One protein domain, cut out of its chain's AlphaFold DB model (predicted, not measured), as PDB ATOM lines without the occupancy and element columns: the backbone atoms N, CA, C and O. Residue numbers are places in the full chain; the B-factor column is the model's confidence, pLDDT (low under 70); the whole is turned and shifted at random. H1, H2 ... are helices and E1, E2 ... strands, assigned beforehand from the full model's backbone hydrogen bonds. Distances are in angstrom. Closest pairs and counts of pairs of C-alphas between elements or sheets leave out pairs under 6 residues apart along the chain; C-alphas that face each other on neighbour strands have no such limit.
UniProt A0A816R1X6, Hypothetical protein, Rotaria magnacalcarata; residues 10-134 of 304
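Overview. This is residues 10 to 134 of the 304 residues of the protein "Hypothetical protein" of Rotaria magnacalcarata (UniProt A0A816R1X6). A loose, open frame has a two-strand hairpin, E1 and E2, near one end and the long helix H3 at the other, with H1 and H2 between them along the length. A long stretch without named elements, residues 76 to 129, runs from H3 back toward the hairpin end and then turns back to the short helix H4; residues 111 to 117 and 125 to 134 stick out. The printed part has 125 residues, with four named helices and two named strands in the order H1, E1, E2, H2, H3, H4; the sheet, E1 - E2, is antiparallel. The class is mostly helix, though under half of the residues are in named elements. The whole is only just loose, close to extended, with a radius of gyration of the C-alphas of 20.3 A and spans of 62 by 39 by 29 A.

Along the chain. H1, residues 10 to 20, begins at C-alpha 10 (50.353, 45.028, -9.512) and is 14.9 A long. E1 is residues 26 to 29 and E2 residues 39 to 42. H2, residues 45 to 52, is 10.4 A long. H3, residues 56 to 75, is 28.6 A long and ends at C-alpha 75 (7.846, 41.847, 3.924). H4 is residues 130 to 133.

Arrangement. E1 and E2 form a hairpin at 147 degrees, with N 26 and O 42 within hydrogen-bond range at 2.8 A. H1 and H2 are close but not clearly touching; their closest C-alphas, of Phe 20 and Met 52, are 5.4 A apart. H2 and H3 are also close but not clearly touching, about perpendicular at 82 degrees, with the closest C-alphas, of Met 52 and Leu 58, 7.4 A apart. H3 and H4 are apart. Every O i to N i+4 pair is within range in H1, H2 and H3; H4 is too short for one.

Size, cuts and confidence. The farthest C-alphas, of Asn 34 and His 75, are 65.2 A apart. The printed part has no cut; the link from H3 to H4, 54 residues, is long. Residues 92 to 94 and 102 to 128 are under pLDDT 70.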
ATOM      1  N   TYR A  10      49.984  43.687  -9.062       79.88
ATOM      2  CA  TYR A  10      50.353  45.028  -9.512       79.88
ATOM      3  C   TYR A  10      49.166  45.760 -10.152       79.88
ATOM      4  O   TYR A  10      48.876  46.904  -9.809       79.88
ATOM      5  N   GLN A  11      48.441  45.093 -11.055       80.19
ATOM      6  CA  GLN A  11      47.224  45.655 -11.644       80.19
ATOM      7  C   GLN A  11      46.127  45.871 -10.605       80.19
ATOM      8  O   GLN A  11      45.394  46.852 -10.710       80.19
ATOM      9  N   PHE A  12      46.024  44.982  -9.617       80.38
ATOM     10  CA  PHE A  12      45.084  45.140  -8.511       80.38
ATOM     11  C   PHE A  12      45.366  46.423  -7.723       80.38
ATOM     12  O   PHE A  12      44.487  47.278  -7.636       80.38
ATOM     13  N   ILE A  13      46.599  46.602  -7.233       80.94
ATOM     14  CA  ILE A  13      46.999  47.787  -6.457       80.94
ATOM     15  C   ILE A  13      46.816  49.056  -7.286       80.94
ATOM     16  O   ILE A  13      46.185  49.994  -6.819       80.94
ATOM     17  N   LYS A  14      47.243  49.058  -8.553       81.88
ATOM     18  CA  LYS A  14      47.079  50.221  -9.436       81.88
ATOM     19  C   LYS A  14      45.612  50.605  -9.651       81.88
ATOM     20  O   LYS A  14      45.289  51.783  -9.771       81.88
ATOM     21  N   ASN A  15      44.712  49.624  -9.723       81.06
ATOM     22  CA  ASN A  15      43.276  49.892  -9.784       81.06
ATOM     23  C   ASN A  15      42.754  50.426  -8.442       81.06
ATOM     24  O   ASN A  15      41.936  51.342  -8.445       81.06
ATOM     25  N   CYS A  16      43.242  49.897  -7.319       77.94
ATOM     26  CA  CYS A  16      42.895  50.390  -5.988       77.94
ATOM     27  C   CYS A  16      43.329  51.851  -5.803       77.94
ATOM     28  O   CYS A  16      42.519  52.686  -5.414       77.94
ATOM     29  N   GLU A  17      44.564  52.190  -6.168       80.94
ATOM     30  CA  GLU A  17      45.085  53.562  -6.152       80.94
ATOM     31  C   GLU A  17      44.279  54.487  -7.065       80.94
ATOM     32  O   GLU A  17      43.998  55.623  -6.706       80.94
ATOM     33  N   LYS A  18      43.877  54.001  -8.247       80.38
ATOM     34  CA  LYS A  18      43.151  54.810  -9.231       80.38
ATOM     35  C   LYS A  18      41.704  55.109  -8.833       80.38
ATOM     36  O   LYS A  18      41.208  56.180  -9.171       80.38
ATOM     37  N   TYR A  19      41.002  54.144  -8.239       76.38
ATOM     38  CA  TYR A  19      39.545  54.222  -8.058       76.38
ATOM     39  C   TYR A  19      39.097  54.325  -6.600       76.38
ATOM     40  O   TYR A  19      37.953  54.697  -6.358       76.38
ATOM     41  N   PHE A  20      39.959  53.980  -5.643       72.94
ATOM     42  CA  PHE A  20      39.587  53.848  -4.233       72.94
ATOM     43  C   PHE A  20      40.507  54.627  -3.290       72.94
ATOM     44  O   PHE A  20      40.457  54.375  -2.089       72.94
ATOM     45  N   ASP A  21      41.342  55.538  -3.816       77.00
ATOM     46  CA  ASP A  21      42.322  56.311  -3.036       77.00
ATOM     47  C   ASP A  21      43.075  55.409  -2.038       77.00
ATOM     48  O   ASP A  21      43.146  55.672  -0.837       77.00
ATOM     49  N   PHE A  22      43.559  54.270  -2.547       79.31
ATOM     50  CA  PHE A  22      44.137  53.199  -1.740       79.31
ATOM     51  C   PHE A  22      45.230  53.710  -0.803       79.31
ATOM     52  O   PHE A  22      46.257  54.226  -1.247       79.31
ATOM     53  N   ASN A  23      45.029  53.494   0.496       80.25
ATOM     54  CA  ASN A  23      46.040  53.788   1.493       80.25
ATOM     55  C   ASN A  23      46.959  52.574   1.678       80.25
ATOM     56  O   ASN A  23      46.511  51.486   2.049       80.25
ATOM     57  N   SER A  24      48.247  52.760   1.389       80.88
ATOM     58  CA  SER A  24      49.232  51.681   1.474       80.88
ATOM     59  C   SER A  24      49.518  51.307   2.933       80.88
ATOM     60  O   SER A  24      49.488  52.183   3.796       80.88
ATOM     61  N   PRO A  25      49.829  50.029   3.232       82.81
ATOM     62  CA  PRO A  25      50.235  49.632   4.573       82.81
ATOM     63  C   PRO A  25      51.452  50.428   5.056       82.81
ATOM     64  O   PRO A  25      52.432  50.593   4.328       82.81
ATOM     65  N   GLU A  26      51.399  50.882   6.301       83.69
ATOM     66  CA  GLU A  26      52.475  51.609   6.958       83.69
ATOM     67  C   GLU A  26      53.515  50.626   7.494       83.69
ATOM     68  O   GLU A  26      53.191  49.655   8.181       83.69
ATOM     69  N   GLN A  27      54.785  50.870   7.176       84.19
ATOM     70  CA  GLN A  27      55.886  50.054   7.671       84.19
ATOM     71  C   GLN A  27      56.255  50.487   9.091       84.19
ATOM     72  O   GLN A  27      56.612  51.641   9.327       84.19
ATOM     73  N   VAL A  28      56.230  49.538  10.022       81.94
ATOM     74  CA  VAL A  28      56.609  49.747  11.421       81.94
ATOM     75  C   VAL A  28      57.850  48.911  11.719       81.94
ATOM     76  O   VAL A  28      57.864  47.698  11.511       81.94
ATOM     77  N   VAL A  29      58.907  49.567  12.193       82.62
ATOM     78  CA  VAL A  29      60.144  48.901  12.619       82.62
ATOM     79  C   VAL A  29      59.976  48.449  14.069       82.62
ATOM     80  O   VAL A  29      59.695  49.270  14.938       82.62
ATOM     81  N   LEU A  30      60.123  47.147  14.315       76.06
ATOM     82  CA  LEU A  30      59.997  46.527  15.640       76.06
ATOM     83  C   LEU A  30      61.343  46.371  16.356       76.06
ATOM     84  O   LEU A  30      61.389  46.340  17.582       76.06
ATOM     85  N   SER A  31      62.432  46.267  15.596       78.31
ATOM     86  CA  SER A  31      63.781  46.054  16.119       78.31
ATOM     87  C   SER A  31      64.374  47.308  16.755       78.31
ATOM     88  O   SER A  31      64.214  48.419  16.235       78.31
ATOM     89  N   SER A  32      65.160  47.121  17.815       77.56
ATOM     90  CA  SER A  32      65.990  48.190  18.377       77.56
ATOM     91  C   SER A  32      67.095  48.611  17.386       77.56
ATOM     92  O   SER A  32      67.478  47.815  16.530       77.56
ATOM     93  N   PRO A  33      67.691  49.816  17.508       75.06
ATOM     94  CA  PRO A  33      68.676  50.335  16.541       75.06
ATOM     95  C   PRO A  33      69.908  49.447  16.292       75.06
ATOM     96  O   PRO A  33      70.585  49.617  15.282       75.06
ATOM     97  N   ASN A  34      70.206  48.520  17.209       77.00
ATOM     98  CA  ASN A  34      71.374  47.634  17.171       77.00
ATOM     99  C   ASN A  34      71.018  46.161  16.894       77.00
ATOM    100  O   ASN A  34      71.880  45.291  17.013       77.00
ATOM    101  N   GLU A  35      69.763  45.870  16.559       80.62
ATOM    102  CA  GLU A  35      69.271  44.524  16.261       80.62
ATOM    103  C   GLU A  35      68.986  44.368  14.758       80.62
ATOM    104  O   GLU A  35      68.839  45.366  14.045       80.62
ATOM    105  N   PRO A  36      68.930  43.127  14.239       78.81
ATOM    106  CA  PRO A  36      68.478  42.876  12.874       78.81
ATOM    107  C   PRO A  36      67.117  43.533  12.634       78.81
ATOM    108  O   PRO A  36      66.234  43.424  13.477       78.81
ATOM    109  N   ILE A  37      66.957  44.199  11.485       78.62
ATOM    110  CA  ILE A  37      65.732  44.939  11.169       78.62
ATOM    111  C   ILE A  37      64.546  43.974  11.126       78.62
ATOM    112  O   ILE A  37      64.430  43.160  10.208       78.62
ATOM    113  N   GLU A  38      63.645  44.113  12.092       73.88
ATOM    114  CA  GLU A  38      62.353  43.434  12.107       73.88
ATOM    115  C   GLU A  38      61.268  44.425  11.702       73.88
ATOM    116  O   GLU A  38      61.148  45.511  12.275       73.88
ATOM    117  N   LEU A  39      60.488  44.059  10.684       73.69
ATOM    118  CA  LEU A  39      59.426  44.888  10.127       73.69
ATOM    119  C   LEU A  39      58.073  44.238  10.369       73.69
ATOM    120  O   LEU A  39      57.905  43.033  10.180       73.69
ATOM    121  N   THR A  40      57.090  45.064  10.694       73.06
ATOM    122  CA  THR A  40      55.678  44.727  10.557       73.06
ATOM    123  C   THR A  40      54.983  45.768   9.689       73.06
ATOM    124  O   THR A  40      55.522  46.845   9.428       73.06
ATOM    125  N   TYR A  41      53.793  45.426   9.212       74.00
ATOM    126  CA  TYR A  41      52.982  46.292   8.372       74.00
ATOM    127  C   TYR A  41      51.644  46.530   9.054       74.00
ATOM    128  O   TYR A  41      50.933  45.587   9.403       74.00
ATOM    129  N   PHE A  42      51.311  47.799   9.241       75.88
ATOM    130  CA  PHE A  42      50.033  48.238   9.773       75.88
ATOM    131  C   PHE A  42      49.132  48.663   8.615       75.88
ATOM    132  O   PHE A  42      49.524  49.475   7.784       75.88
ATOM    133  N   ILE A  43      47.924  48.108   8.537       74.88
ATOM    134  CA  ILE A  43      46.929  48.553   7.559       74.88
ATOM    135  C   ILE A  43      46.069  49.625   8.240       74.88
ATOM    136  O   ILE A  43      45.368  49.291   9.199       74.88
ATOM    137  N   PRO A  44      46.080  50.884   7.768       77.88
ATOM    138  CA  PRO A  44      45.309  51.969   8.371       77.88
ATOM    139  C   PRO A  44      43.825  51.861   7.987       77.88
ATOM    140  O   PRO A  44      43.335  52.602   7.137       77.88
ATOM    141  N   ILE A  45      43.114  50.904   8.598       76.69
ATOM    142  CA  ILE A  45      41.721  50.546   8.269       76.69
ATOM    143  C   ILE A  45      40.802  51.775   8.286       76.69
ATOM    144  O   ILE A  45      40.039  51.957   7.345       76.69
ATOM    145  N   ASP A  46      40.906  52.630   9.305       78.06
ATOM    146  CA  ASP A  46      40.081  53.840   9.442       78.06
ATOM    147  C   ASP A  46      40.246  54.801   8.254       78.06
ATOM    148  O   ASP A  46      39.274  55.146   7.579       78.06
ATOM    149  N   SER A  47      41.492  55.155   7.929       80.94
ATOM    150  CA  SER A  47      41.808  55.997   6.776       80.94
ATOM    151  C   SER A  47      41.343  55.349   5.475       80.94
ATOM    152  O   SER A  47      40.696  56.007   4.664       80.94
ATOM    153  N   THR A  48      41.629  54.058   5.280       80.69
ATOM    154  CA  THR A  48      41.224  53.314   4.077       80.69
ATOM    155  C   THR A  48      39.711  53.354   3.882       80.69
ATOM    156  O   THR A  48      39.243  53.695   2.798       80.69
ATOM    157  N   LEU A  49      38.933  53.068   4.928       81.25
ATOM    158  CA  LEU A  49      37.474  53.131   4.872       81.25
ATOM    159  C   LEU A  49      36.986  54.556   4.622       81.25
ATOM    160  O   LEU A  49      36.136  54.763   3.760       81.25
ATOM    161  N   SER A  50      37.558  55.541   5.312       83.62
ATOM    162  CA  SER A  50      37.225  56.956   5.129       83.62
ATOM    163  C   SER A  50      37.454  57.426   3.693       83.62
ATOM    164  O   SER A  50      36.664  58.208   3.169       83.62
ATOM    165  N   PHE A  51      38.513  56.952   3.030       82.94
ATOM    166  CA  PHE A  51      38.761  57.229   1.615       82.94
ATOM    167  C   PHE A  51      37.765  56.512   0.705       82.94
ATOM    168  O   PHE A  51      37.159  57.153  -0.151       82.94
ATOM    169  N   MET A  52      37.519  55.219   0.931       82.38
ATOM    170  CA  MET A  52      36.546  54.452   0.147       82.38
ATOM    171  C   MET A  52      35.143  55.069   0.212       82.38
ATOM    172  O   MET A  52      34.477  55.204  -0.815       82.38
ATOM    173  N   LEU A  53      34.718  55.512   1.395       83.94
ATOM    174  CA  LEU A  53      33.417  56.142   1.624       83.94
ATOM    175  C   LEU A  53      33.302  57.552   1.021       83.94
ATOM    176  O   LEU A  53      32.203  58.089   0.981       83.94
ATOM    177  N   LYS A  54      34.374  58.160   0.494       85.94
ATOM    178  CA  LYS A  54      34.254  59.393  -0.312       85.94
ATOM    179  C   LYS A  54      33.697  59.130  -1.708       85.94
ATOM    180  O   LYS A  54      33.232  60.071  -2.347       85.94
ATOM    181  N   SER A  55      33.752  57.887  -2.191       85.00
ATOM    182  CA  SER A  55      33.206  57.515  -3.495       85.00
ATOM    183  C   SER A  55      31.673  57.553  -3.465       85.00
ATOM    184  O   SER A  55      31.061  56.710  -2.800       85.00
ATOM    185  N   PRO A  56      31.013  58.466  -4.212       87.75
ATOM    186  CA  PRO A  56      29.553  58.558  -4.208       87.75
ATOM    187  C   PRO A  56      28.895  57.289  -4.749       87.75
ATOM    188  O   PRO A  56      27.845  56.883  -4.267       87.75
ATOM    189  N   GLN A  57      29.530  56.643  -5.732       86.94
ATOM    190  CA  GLN A  57      29.031  55.398  -6.304       86.94
ATOM    191  C   GLN A  57      29.044  54.268  -5.271       86.94
ATOM    192  O   GLN A  57      28.049  53.565  -5.133       86.94
ATOM    193  N   LEU A  58      30.137  54.119  -4.513       85.44
ATOM    194  CA  LEU A  58      30.219  53.085  -3.484       85.44
ATOM    195  C   LEU A  58      29.206  53.338  -2.360       85.44
ATOM    196  O   LEU A  58      28.553  52.404  -1.904       85.44
ATOM    197  N   LEU A  59      29.042  54.596  -1.935       86.44
ATOM    198  CA  LEU A  59      28.032  54.963  -0.940       86.44
ATOM    199  C   LEU A  59      26.611  54.637  -1.406       86.44
ATOM    200  O   LEU A  59      25.822  54.121  -0.612       86.44
ATOM    201  N   LEU A  60      26.289  54.922  -2.671       90.12
ATOM    202  CA  LEU A  60      24.998  54.570  -3.261       90.12
ATOM    203  C   LEU A  60      24.797  53.052  -3.265       90.12
ATOM    204  O   LEU A  60      23.787  52.591  -2.750       90.12
ATOM    205  N   GLU A  61      25.779  52.279  -3.736       89.56
ATOM    206  CA  GLU A  61      25.704  50.810  -3.760       89.56
ATOM    207  C   GLU A  61      25.507  50.213  -2.353       89.56
ATOM    208  O   GLU A  61      24.670  49.326  -2.162       89.56
ATOM    209  N   ILE A  62      26.232  50.714  -1.346       87.06
ATOM    210  CA  ILE A  62      26.074  50.285   0.055       87.06
ATOM    211  C   ILE A  62      24.675  50.642   0.575       87.06
ATOM    212  O   ILE A  62      24.013  49.805   1.192       87.06
ATOM    213  N   SER A  63      24.218  51.870   0.324       87.38
ATOM    214  CA  SER A  63      22.925  52.363   0.814       87.38
ATOM    215  C   SER A  63      21.755  51.612   0.181       87.38
ATOM    216  O   SER A  63      20.843  51.191   0.889       87.38
ATOM    217  N   GLU A  64      21.802  51.385  -1.133       90.44
ATOM    218  CA  GLU A  64      20.805  50.602  -1.866       90.44
ATOM    219  C   GLU A  64      20.751  49.159  -1.358       90.44
ATOM    220  O   GLU A  64      19.662  48.631  -1.138       90.44
ATOM    221  N   ASN A  65      21.904  48.529  -1.103       87.06
ATOM    222  CA  ASN A  65      21.954  47.174  -0.554       87.06
ATOM    223  C   ASN A  65      21.288  47.096   0.832       87.06
ATOM    224  O   ASN A  65      20.444  46.231   1.066       87.06
ATOM    225  N   ILE A  66      21.604  48.041   1.725       85.06
ATOM    226  CA  ILE A  66      20.993  48.120   3.060       85.06
ATOM    227  C   ILE A  66      19.479  48.344   2.952       85.06
ATOM    228  O   ILE A  66      18.711  47.671   3.640       85.06
ATOM    229  N   GLN A  67      19.031  49.253   2.082       86.06
ATOM    230  CA  GLN A  67      17.603  49.511   1.873       86.06
ATOM    231  C   GLN A  67      16.870  48.282   1.327       86.06
ATOM    232  O   GLN A  67      15.797  47.945   1.821       86.06
ATOM    233  N   GLN A  68      17.456  47.570   0.362       86.12
ATOM    234  CA  GLN A  68      16.880  46.333  -0.171       86.12
ATOM    235  C   GLN A  68      16.735  45.258   0.907       86.12
ATOM    236  O   GLN A  68      15.680  44.628   1.001       86.12
ATOM    237  N   GLN A  69      17.757  45.063   1.747       81.31
ATOM    238  CA  GLN A  69      17.679  44.128   2.873       81.31
ATOM    239  C   GLN A  69      16.535  44.497   3.825       81.31
ATOM    240  O   GLN A  69      15.748  43.625   4.188       81.31
ATOM    241  N   ARG A  70      16.378  45.786   4.158       79.88
ATOM    242  CA  ARG A  70      15.290  46.276   5.025       79.88
ATOM    243  C   ARG A  70      13.906  46.006   4.440       79.88
ATOM    244  O   ARG A  70      13.073  45.425   5.127       79.88
ATOM    245  N   ILE A  71      13.685  46.361   3.173       83.38
ATOM    246  CA  ILE A  71      12.404  46.127   2.482       83.38
ATOM    247  C   ILE A  71      12.036  44.640   2.536       83.38
ATOM    248  O   ILE A  71      10.896  44.279   2.826       83.38
ATOM    249  N   ASN A  72      13.008  43.752   2.318       82.00
ATOM    250  CA  ASN A  72      12.755  42.315   2.375       82.00
ATOM    251  C   ASN A  72      12.357  41.832   3.782       82.00
ATOM    252  O   ASN A  72      11.485  40.971   3.902       82.00
ATOM    253  N   VAL A  73      12.964  42.382   4.839       79.94
ATOM    254  CA  VAL A  73      12.623  42.055   6.236       79.94
ATOM    255  C   VAL A  73      11.251  42.606   6.631       79.94
ATOM    256  O   VAL A  73      10.516  41.937   7.357       79.94
ATOM    257  N   GLU A  74      10.863  43.786   6.139       82.75
ATOM    258  CA  GLU A  74       9.510  44.326   6.341       82.75
ATOM    259  C   GLU A  74       8.437  43.422   5.719       82.75
ATOM    260  O   GLU A  74       7.358  43.250   6.290       82.75
ATOM    261  N   HIS A  75       8.742  42.800   4.575       85.62
ATOM    262  CA  HIS A  75       7.846  41.847   3.924       85.62
ATOM    263  C   HIS A  75       7.739  40.502   4.659       85.62
ATOM    264  O   HIS A  75       6.644  39.939   4.724       85.62
ATOM    265  N   ASP A  76       8.837  39.978   5.213       87.25
ATOM    266  CA  ASP A  76       8.831  38.768   6.045       87.25
ATOM    267  C   ASP A  76       9.812  38.900   7.219       87.25
ATOM    268  O   ASP A  76      11.005  38.613   7.106       87.25
ATOM    269  N   SER A  77       9.275  39.272   8.385       86.75
ATOM    270  CA  SER A  77      10.046  39.441   9.629       86.75
ATOM    271  C   SER A  77      10.734  38.163  10.136       86.75
ATOM    272  O   SER A  77      11.604  38.235  11.017       86.75
ATOM    273  N   ASP A  78      10.364  36.996   9.591       91.75
ATOM    274  CA  ASP A  78      11.008  35.716   9.879       91.75
ATOM    275  C   ASP A  78      12.281  35.503   9.045       91.75
ATOM    276  O   ASP A  78      13.017  34.562   9.315       91.75
ATOM    277  N   LEU A  79      12.582  36.334   8.046       91.19
ATOM    278  CA  LEU A  79      13.822  36.234   7.277       91.19
ATOM    279  C   LEU A  79      14.960  37.040   7.922       91.19
ATOM    280  O   LEU A  79      14.766  38.101   8.509       91.19
ATOM    281  N   MET A  80      16.165  36.490   7.811       91.12
ATOM    282  CA  MET A  80      17.445  37.104   8.135       91.12
ATOM    283  C   MET A  80      18.270  37.145   6.846       91.12
ATOM    284  O   MET A  80      18.558  36.102   6.251       91.12
ATOM    285  N   PHE A  81      18.655  38.342   6.428       87.94
ATOM    286  CA  PHE A  81      19.501  38.613   5.269       87.94
ATOM    287  C   PHE A  81      20.906  39.029   5.693       87.94
ATOM    288  O   PHE A  81      21.863  38.771   4.976       87.94
ATOM    289  N   SER A  82      21.073  39.656   6.856       85.25
ATOM    290  CA  SER A  82      22.398  40.077   7.305       85.25
ATOM    291  C   SER A  82      22.538  40.124   8.822       85.25
ATOM    292  O   SER A  82      21.613  39.849   9.586       85.25
ATOM    293  N   ILE A  83      23.740  40.496   9.268       82.19
ATOM    294  CA  ILE A  83      24.031  40.764  10.677       82.19
ATOM    295  C   ILE A  83      23.196  41.925  11.242       82.19
ATOM    296  O   ILE A  83      23.103  42.051  12.458       82.19
ATOM    297  N   ARG A  84      22.576  42.762  10.392       81.31
ATOM    298  CA  ARG A  84      21.685  43.850  10.827       81.31
ATOM    299  C   ARG A  84      20.364  43.335  11.391       81.31
ATOM    300  O   ARG A  84      19.789  44.001  12.235       81.31
ATOM    301  N   ASP A  85      19.932  42.138  11.000       82.56
ATOM    302  CA  ASP A  85      18.583  41.634  11.297       82.56
ATOM    303  C   ASP A  85      18.480  40.903  12.648       82.56
ATOM    304  O   ASP A  85      17.479  40.235  12.944       82.56
ATOM    305  N   VAL A  86      19.547  40.967  13.448       82.19
ATOM    306  CA  VAL A  86      19.787  40.089  14.597       82.19
ATOM    307  C   VAL A  86      20.299  40.837  15.825       82.19
ATOM    308  O   VAL A  86      20.457  42.055  15.812       82.19
ATOM    309  N   HIS A  87      20.553  40.100  16.911       77.38
ATOM    310  CA  HIS A  87      20.829  40.663  18.235       77.38
ATOM    311  C   HIS A  87      21.945  41.707  18.265       77.38
ATOM    312  O   HIS A  87      21.762  42.745  18.894       77.38
ATOM    313  N   TYR A  88      23.090  41.467  17.616       74.94
ATOM    314  CA  TYR A  88      24.162  42.467  17.601       74.94
ATOM    315  C   TYR A  88      23.885  43.609  16.624       74.94
ATOM    316  O   TYR A  88      24.159  44.752  16.972       74.94
ATOM    317  N   GLY A  89      23.294  43.343  15.457       72.69
ATOM    318  CA  GLY A  89      22.936  44.384  14.489       72.69
ATOM    319  C   GLY A  89      21.915  45.387  15.009       72.69
ATOM    320  O   GLY A  89      22.094  46.586  14.821       72.69
ATOM    321  N   ASN A  90      20.908  44.905  15.739       72.69
ATOM    322  CA  ASN A  90      19.830  45.721  16.309       72.69
ATOM    323  C   ASN A  90      20.290  46.677  17.423       72.69
ATOM    324  O   ASN A  90      19.501  47.495  17.884       72.69
ATOM    325  N   ARG A  91      21.533  46.561  17.909       71.56
ATOM    326  CA  ARG A  91      22.073  47.442  18.960       71.56
ATOM    327  C   ARG A  91      22.615  48.763  18.428       71.56
ATOM    328  O   ARG A  91      22.929  49.631  19.236       71.56
ATOM    329  N   PHE A  92      22.798  48.878  17.118       69.81
ATOM    330  CA  PHE A  92      23.453  50.024  16.505       69.81
ATOM    331  C   PHE A  92      22.443  50.877  15.743       69.81
ATOM    332  O   PHE A  92      21.573  50.351  15.050       69.81
ATOM    333  N   ASP A  93      22.599  52.195  15.851       66.06
ATOM    334  CA  ASP A  93      21.797  53.172  15.114       66.06
ATOM    335  C   ASP A  93      22.024  53.062  13.599       66.06
ATOM    336  O   ASP A  93      23.039  52.522  13.139       66.06
ATOM    337  N   GLU A  94      21.097  53.618  12.816       66.38
ATOM    338  CA  GLU A  94      21.116  53.546  11.350       66.38
ATOM    339  C   GLU A  94      22.367  54.155  10.706       66.38
ATOM    340  O   GLU A  94      22.768  53.716   9.629       66.38
ATOM    341  N   ASP A  95      23.013  55.092  11.396       72.69
ATOM    342  CA  ASP A  95      24.211  55.789  10.925       72.69
ATOM    343  C   ASP A  95      25.495  54.947  11.069       72.69
ATOM    344  O   ASP A  95      26.581  55.382  10.680       72.69
ATOM    345  N   ASN A  96      25.401  53.726  11.612       77.31
ATOM    346  CA  ASN A  96      26.552  52.849  11.800       77.31
ATOM    347  C   ASN A  96      26.820  51.954  10.581       77.31
ATOM    348  O   ASN A  96      25.970  51.175  10.117       77.31
ATOM    349  N   LEU A  97      28.072  51.977  10.124       77.81
ATOM    350  CA  LEU A  97      28.598  51.001   9.181       77.81
ATOM    351  C   LEU A  97      29.030  49.739   9.937       77.81
ATOM    352  O   LEU A  97      29.978  49.763  10.718       77.81
ATOM    353  N   LEU A  98      28.343  48.622   9.692       77.81
ATOM    354  CA  LEU A  98      28.750  47.330  10.239       77.81
ATOM    355  C   LEU A  98      29.815  46.704   9.345       77.81
ATOM    356  O   LEU A  98      29.580  46.471   8.159       77.81
ATOM    357  N   ILE A  99      30.973  46.421   9.935       75.94
ATOM    358  CA  ILE A  99      32.126  45.854   9.241       75.94
ATOM    359  C   ILE A  99      32.392  44.473   9.809       75.94
ATOM    360  O   ILE A  99      32.639  44.309  11.003       75.94
ATOM    361  N   GLN A 100      32.373  43.479   8.932       73.31
ATOM    362  CA  GLN A 100      32.811  42.140   9.271       73.31
ATOM    363  C   GLN A 100      34.241  41.945   8.781       73.31
ATOM    364  O   GLN A 100      34.511  41.983   7.582       73.31
ATOM    365  N   LEU A 101      35.157  41.728   9.718       70.50
ATOM    366  CA  LEU A 101      36.540  41.400   9.406       70.50
ATOM    367  C   LEU A 101      36.661  39.883   9.259       70.50
ATOM    368  O   LEU A 101      36.414  39.143  10.211       70.50
ATOM    369  N   TYR A 102      37.025  39.426   8.064       62.38
ATOM    370  CA  TYR A 102      37.389  38.032   7.840       62.38
ATOM    371  C   TYR A 102      38.867  37.835   8.175       62.38
ATOM    372  O   TYR A 102      39.726  38.584   7.709       62.38
ATOM    373  N   LEU A 103      39.154  36.829   8.996       59.12
ATOM    374  CA  LEU A 103      40.507  36.418   9.348       59.12
ATOM    375  C   LEU A 103      40.716  35.011   8.793       59.12
ATOM    376  O   LEU A 103      40.220  34.050   9.374       59.12
ATOM    377  N   ASP A 104      41.451  34.899   7.688       49.19
ATOM    378  CA  ASP A 104      41.925  33.601   7.208       49.19
ATOM    379  C   ASP A 104      43.150  33.216   8.045       49.19
ATOM    380  O   ASP A 104      44.205  33.840   7.920       49.19
ATOM    381  N   ASP A 105      42.977  32.262   8.963       48.94
ATOM    382  CA  ASP A 105      44.012  31.703   9.837       48.94
ATOM    383  C   ASP A 105      44.981  32.730  10.481       48.94
ATOM    384  O   ASP A 105      46.061  33.032   9.964       48.94
ATOM    385  N   ILE A 106      44.740  33.105  11.747       45.25
ATOM    386  CA  ILE A 106      45.883  33.361  12.640       45.25
ATOM    387  C   ILE A 106      46.496  31.991  12.917       45.25
ATOM    388  O   ILE A 106      46.064  31.260  13.807       45.25
ATOM    389  N   GLY A 107      47.482  31.607  12.111       40.03
ATOM    390  CA  GLY A 107      48.229  30.376  12.311       40.03
ATOM    391  C   GLY A 107      49.034  30.437  13.606       40.03
ATOM    392  O   GLY A 107      50.234  30.685  13.556       40.03
ATOM    393  N   LEU A 108      48.400  30.181  14.753       38.31
ATOM    394  CA  LEU A 108      49.103  29.941  16.007       38.31
ATOM    395  C   LEU A 108      49.989  28.714  15.795       38.31
ATOM    396  O   LEU A 108      49.520  27.622  15.449       38.31
ATOM    397  N   THR A 109      51.297  28.898  15.941       39.25
ATOM    398  CA  THR A 109      52.228  27.777  15.958       39.25
ATOM    399  C   THR A 109      51.795  26.835  17.076       39.25
ATOM    400  O   THR A 109      51.498  27.260  18.187       39.25
ATOM    401  N   ASN A 110      51.705  25.537  16.786       40.62
ATOM    402  CA  ASN A 110      51.639  24.537  17.842       40.62
ATOM    403  C   ASN A 110      53.090  24.256  18.259       40.62
ATOM    404  O   ASN A 110      53.781  23.563  17.500       40.62
ATOM    405  N   PRO A 111      53.565  24.756  19.417       42.88
ATOM    406  CA  PRO A 111      54.959  24.595  19.823       42.88
ATOM    407  C   PRO A 111      55.321  23.141  20.168       42.88
ATOM    408  O   PRO A 111      56.485  22.846  20.418       42.88
ATOM    409  N   VAL A 112      54.350  22.218  20.175       40.66
ATOM    410  CA  VAL A 112      54.501  20.870  20.754       40.66
ATOM    411  C   VAL A 112      54.434  19.743  19.707       40.66
ATOM    412  O   VAL A 112      54.707  18.589  20.023       40.66
ATOM    413  N   SER A 113      54.098  20.023  18.439       44.00
ATOM    414  CA  SER A 113      53.868  18.970  17.425       44.00
ATOM    415  C   SER A 113      54.988  18.810  16.386       44.00
ATOM    416  O   SER A 113      55.857  19.664  16.225       44.00
ATOM    417  N   ALA A 114      54.913  17.731  15.595       44.22
ATOM    418  CA  ALA A 114      55.860  17.340  14.538       44.22
ATOM    419  C   ALA A 114      56.073  18.364  13.392       44.22
ATOM    420  O   ALA A 114      56.787  18.074  12.436       44.22
ATOM    421  N   LYS A 115      55.452  19.551  13.456       46.62
ATOM    422  CA  LYS A 115      55.645  20.677  12.523       46.62
ATOM    423  C   LYS A 115      56.459  21.839  13.124       46.62
ATOM    424  O   LYS A 115      56.396  22.939  12.584       46.62
ATOM    425  N   ARG A 116      57.225  21.595  14.193       45.78
ATOM    426  CA  ARG A 116      58.114  22.569  14.863       45.78
ATOM    427  C   ARG A 116      59.043  23.355  13.918       45.78
ATOM    428  O   ARG A 116      59.332  24.508  14.190       45.78
ATOM    429  N   ASP A 117      59.441  22.755  12.792       43.44
ATOM    430  CA  ASP A 117      60.416  23.333  11.853       43.44
ATOM    431  C   ASP A 117      59.769  24.155  10.716       43.44
ATOM    432  O   ASP A 117      60.455  24.655   9.827       43.44
ATOM    433  N   LYS A 118      58.434  24.305  10.704       43.56
ATOM    434  CA  LYS A 118      57.762  25.270   9.821       43.56
ATOM    435  C   LYS A 118      57.541  26.564  10.592       43.56
ATOM    436  O   LYS A 118      56.589  26.654  11.362       43.56
ATOM    437  N   HIS A 119      58.379  27.566  10.333       41.03
ATOM    438  CA  HIS A 119      58.156  28.943  10.771       41.03
ATOM    439  C   HIS A 119      56.846  29.473  10.163       41.03
ATOM    440  O   HIS A 119      56.818  29.998   9.052       41.03
ATOM    441  N   LYS A 120      55.733  29.284  10.871       42.00
ATOM    442  CA  LYS A 120      54.564  30.155  10.752       42.00
ATOM    443  C   LYS A 120      54.757  31.263  11.784       42.00
ATOM    444  O   LYS A 120      55.280  30.982  12.856       42.00
ATOM    445  N   MET A 121      54.432  32.500  11.417       41.50
ATOM    446  CA  MET A 121      54.774  33.694  12.192       41.50
ATOM    447  C   MET A 121      54.491  33.529  13.687       41.50
ATOM    448  O   MET A 121      53.371  33.219  14.091       41.50
ATOM    449  N   THR A 122      55.510  33.767  14.507       38.09
ATOM    450  CA  THR A 122      55.368  33.853  15.958       38.09
ATOM    451  C   THR A 122      54.785  35.228  16.278       38.09
ATOM    452  O   THR A 122      55.522  36.179  16.503       38.09
ATOM    453  N   MET A 123      53.461  35.379  16.235       49.53
ATOM    454  CA  MET A 123      52.837  36.582  16.783       49.53
ATOM    455  C   MET A 123      52.792  36.464  18.309       49.53
ATOM    456  O   MET A 123      52.187  35.538  18.849       49.53
ATOM    457  N   GLY A 124      53.449  37.393  18.998       47.00
ATOM    458  CA  GLY A 124      53.284  37.621  20.432       47.00
ATOM    459  C   GLY A 124      52.291  38.756  20.687       47.00
ATOM    460  O   GLY A 124      52.109  39.635  19.846       47.00
ATOM    461  N   VAL A 125      51.650  38.760  21.856       57.75
ATOM    462  CA  VAL A 125      50.842  39.905  22.295       57.75
ATOM    463  C   VAL A 125      51.798  40.988  22.792       57.75
ATOM    464  O   VAL A 125      52.280  40.924  23.917       57.75
ATOM    465  N   ILE A 126      52.098  41.963  21.934       62.19
ATOM    466  CA  ILE A 126      52.988  43.094  22.259       62.19
ATOM    467  C   ILE A 126      52.268  44.236  22.995       62.19
ATOM    468  O   ILE A 126      52.907  45.145  23.513       62.19
ATOM    469  N   GLY A 127      50.936  44.189  23.062       67.88
ATOM    470  CA  GLY A 127      50.112  45.199  23.714       67.88
ATOM    471  C   GLY A 127      48.616  44.970  23.478       67.88
ATOM    472  O   GLY A 127      48.229  43.976  22.855       67.88
ATOM    473  N   PRO A 128      47.756  45.866  23.989       67.62
ATOM    474  CA  PRO A 128      46.326  45.849  23.697       67.62
ATOM    475  C   PRO A 128      46.071  45.926  22.184       67.62
ATOM    476  O   PRO A 128      46.715  46.699  21.482       67.62
ATOM    477  N   SER A 129      45.120  45.133  21.681       72.12
ATOM    478  CA  SER A 129      44.709  45.217  20.274       72.12
ATOM    479  C   SER A 129      44.073  46.583  19.987       72.12
ATOM    480  O   SER A 129      43.205  46.985  20.765       72.12
ATOM    481  N   PRO A 130      44.391  47.244  18.855       70.88
ATOM    482  CA  PRO A 130      43.676  48.442  18.407       70.88
ATOM    483  C   PRO A 130      42.163  48.222  18.266       70.88
ATOM    484  O   PRO A 130      41.377  49.143  18.448       70.88
ATOM    485  N   LEU A 131      41.730  46.975  18.025       74.62
ATOM    486  CA  LEU A 131      40.309  46.630  17.939       74.62
ATOM    487  C   LEU A 131      39.571  46.801  19.276       74.62
ATOM    488  O   LEU A 131      38.350  46.889  19.284       74.62
ATOM    489  N   ARG A 132      40.286  46.859  20.410       76.56
ATOM    490  CA  ARG A 132      39.686  47.059  21.740       76.56
ATOM    491  C   ARG A 132      38.941  48.390  21.854       76.56
ATOM    492  O   ARG A 132      38.007  48.482  22.643       76.56
ATOM    493  N   GLU A 133      39.379  49.407  21.120       79.56
ATOM    494  CA  GLU A 133      38.799  50.753  21.167       79.56
ATOM    495  C   GLU A 133      37.595  50.906  20.227       79.56
ATOM    496  O   GLU A 133      36.896  51.916  20.280       79.56
ATOM    497  N   LEU A 134      37.310  49.895  19.395       76.56
ATOM    498  CA  LEU A 134      36.170  49.924  18.489       76.56
ATOM    499  C   LEU A 134      34.856  49.771  19.254       76.56
ATOM    500  O   LEU A 134      34.642  48.820  20.011       76.56
TER     501      LEU A 134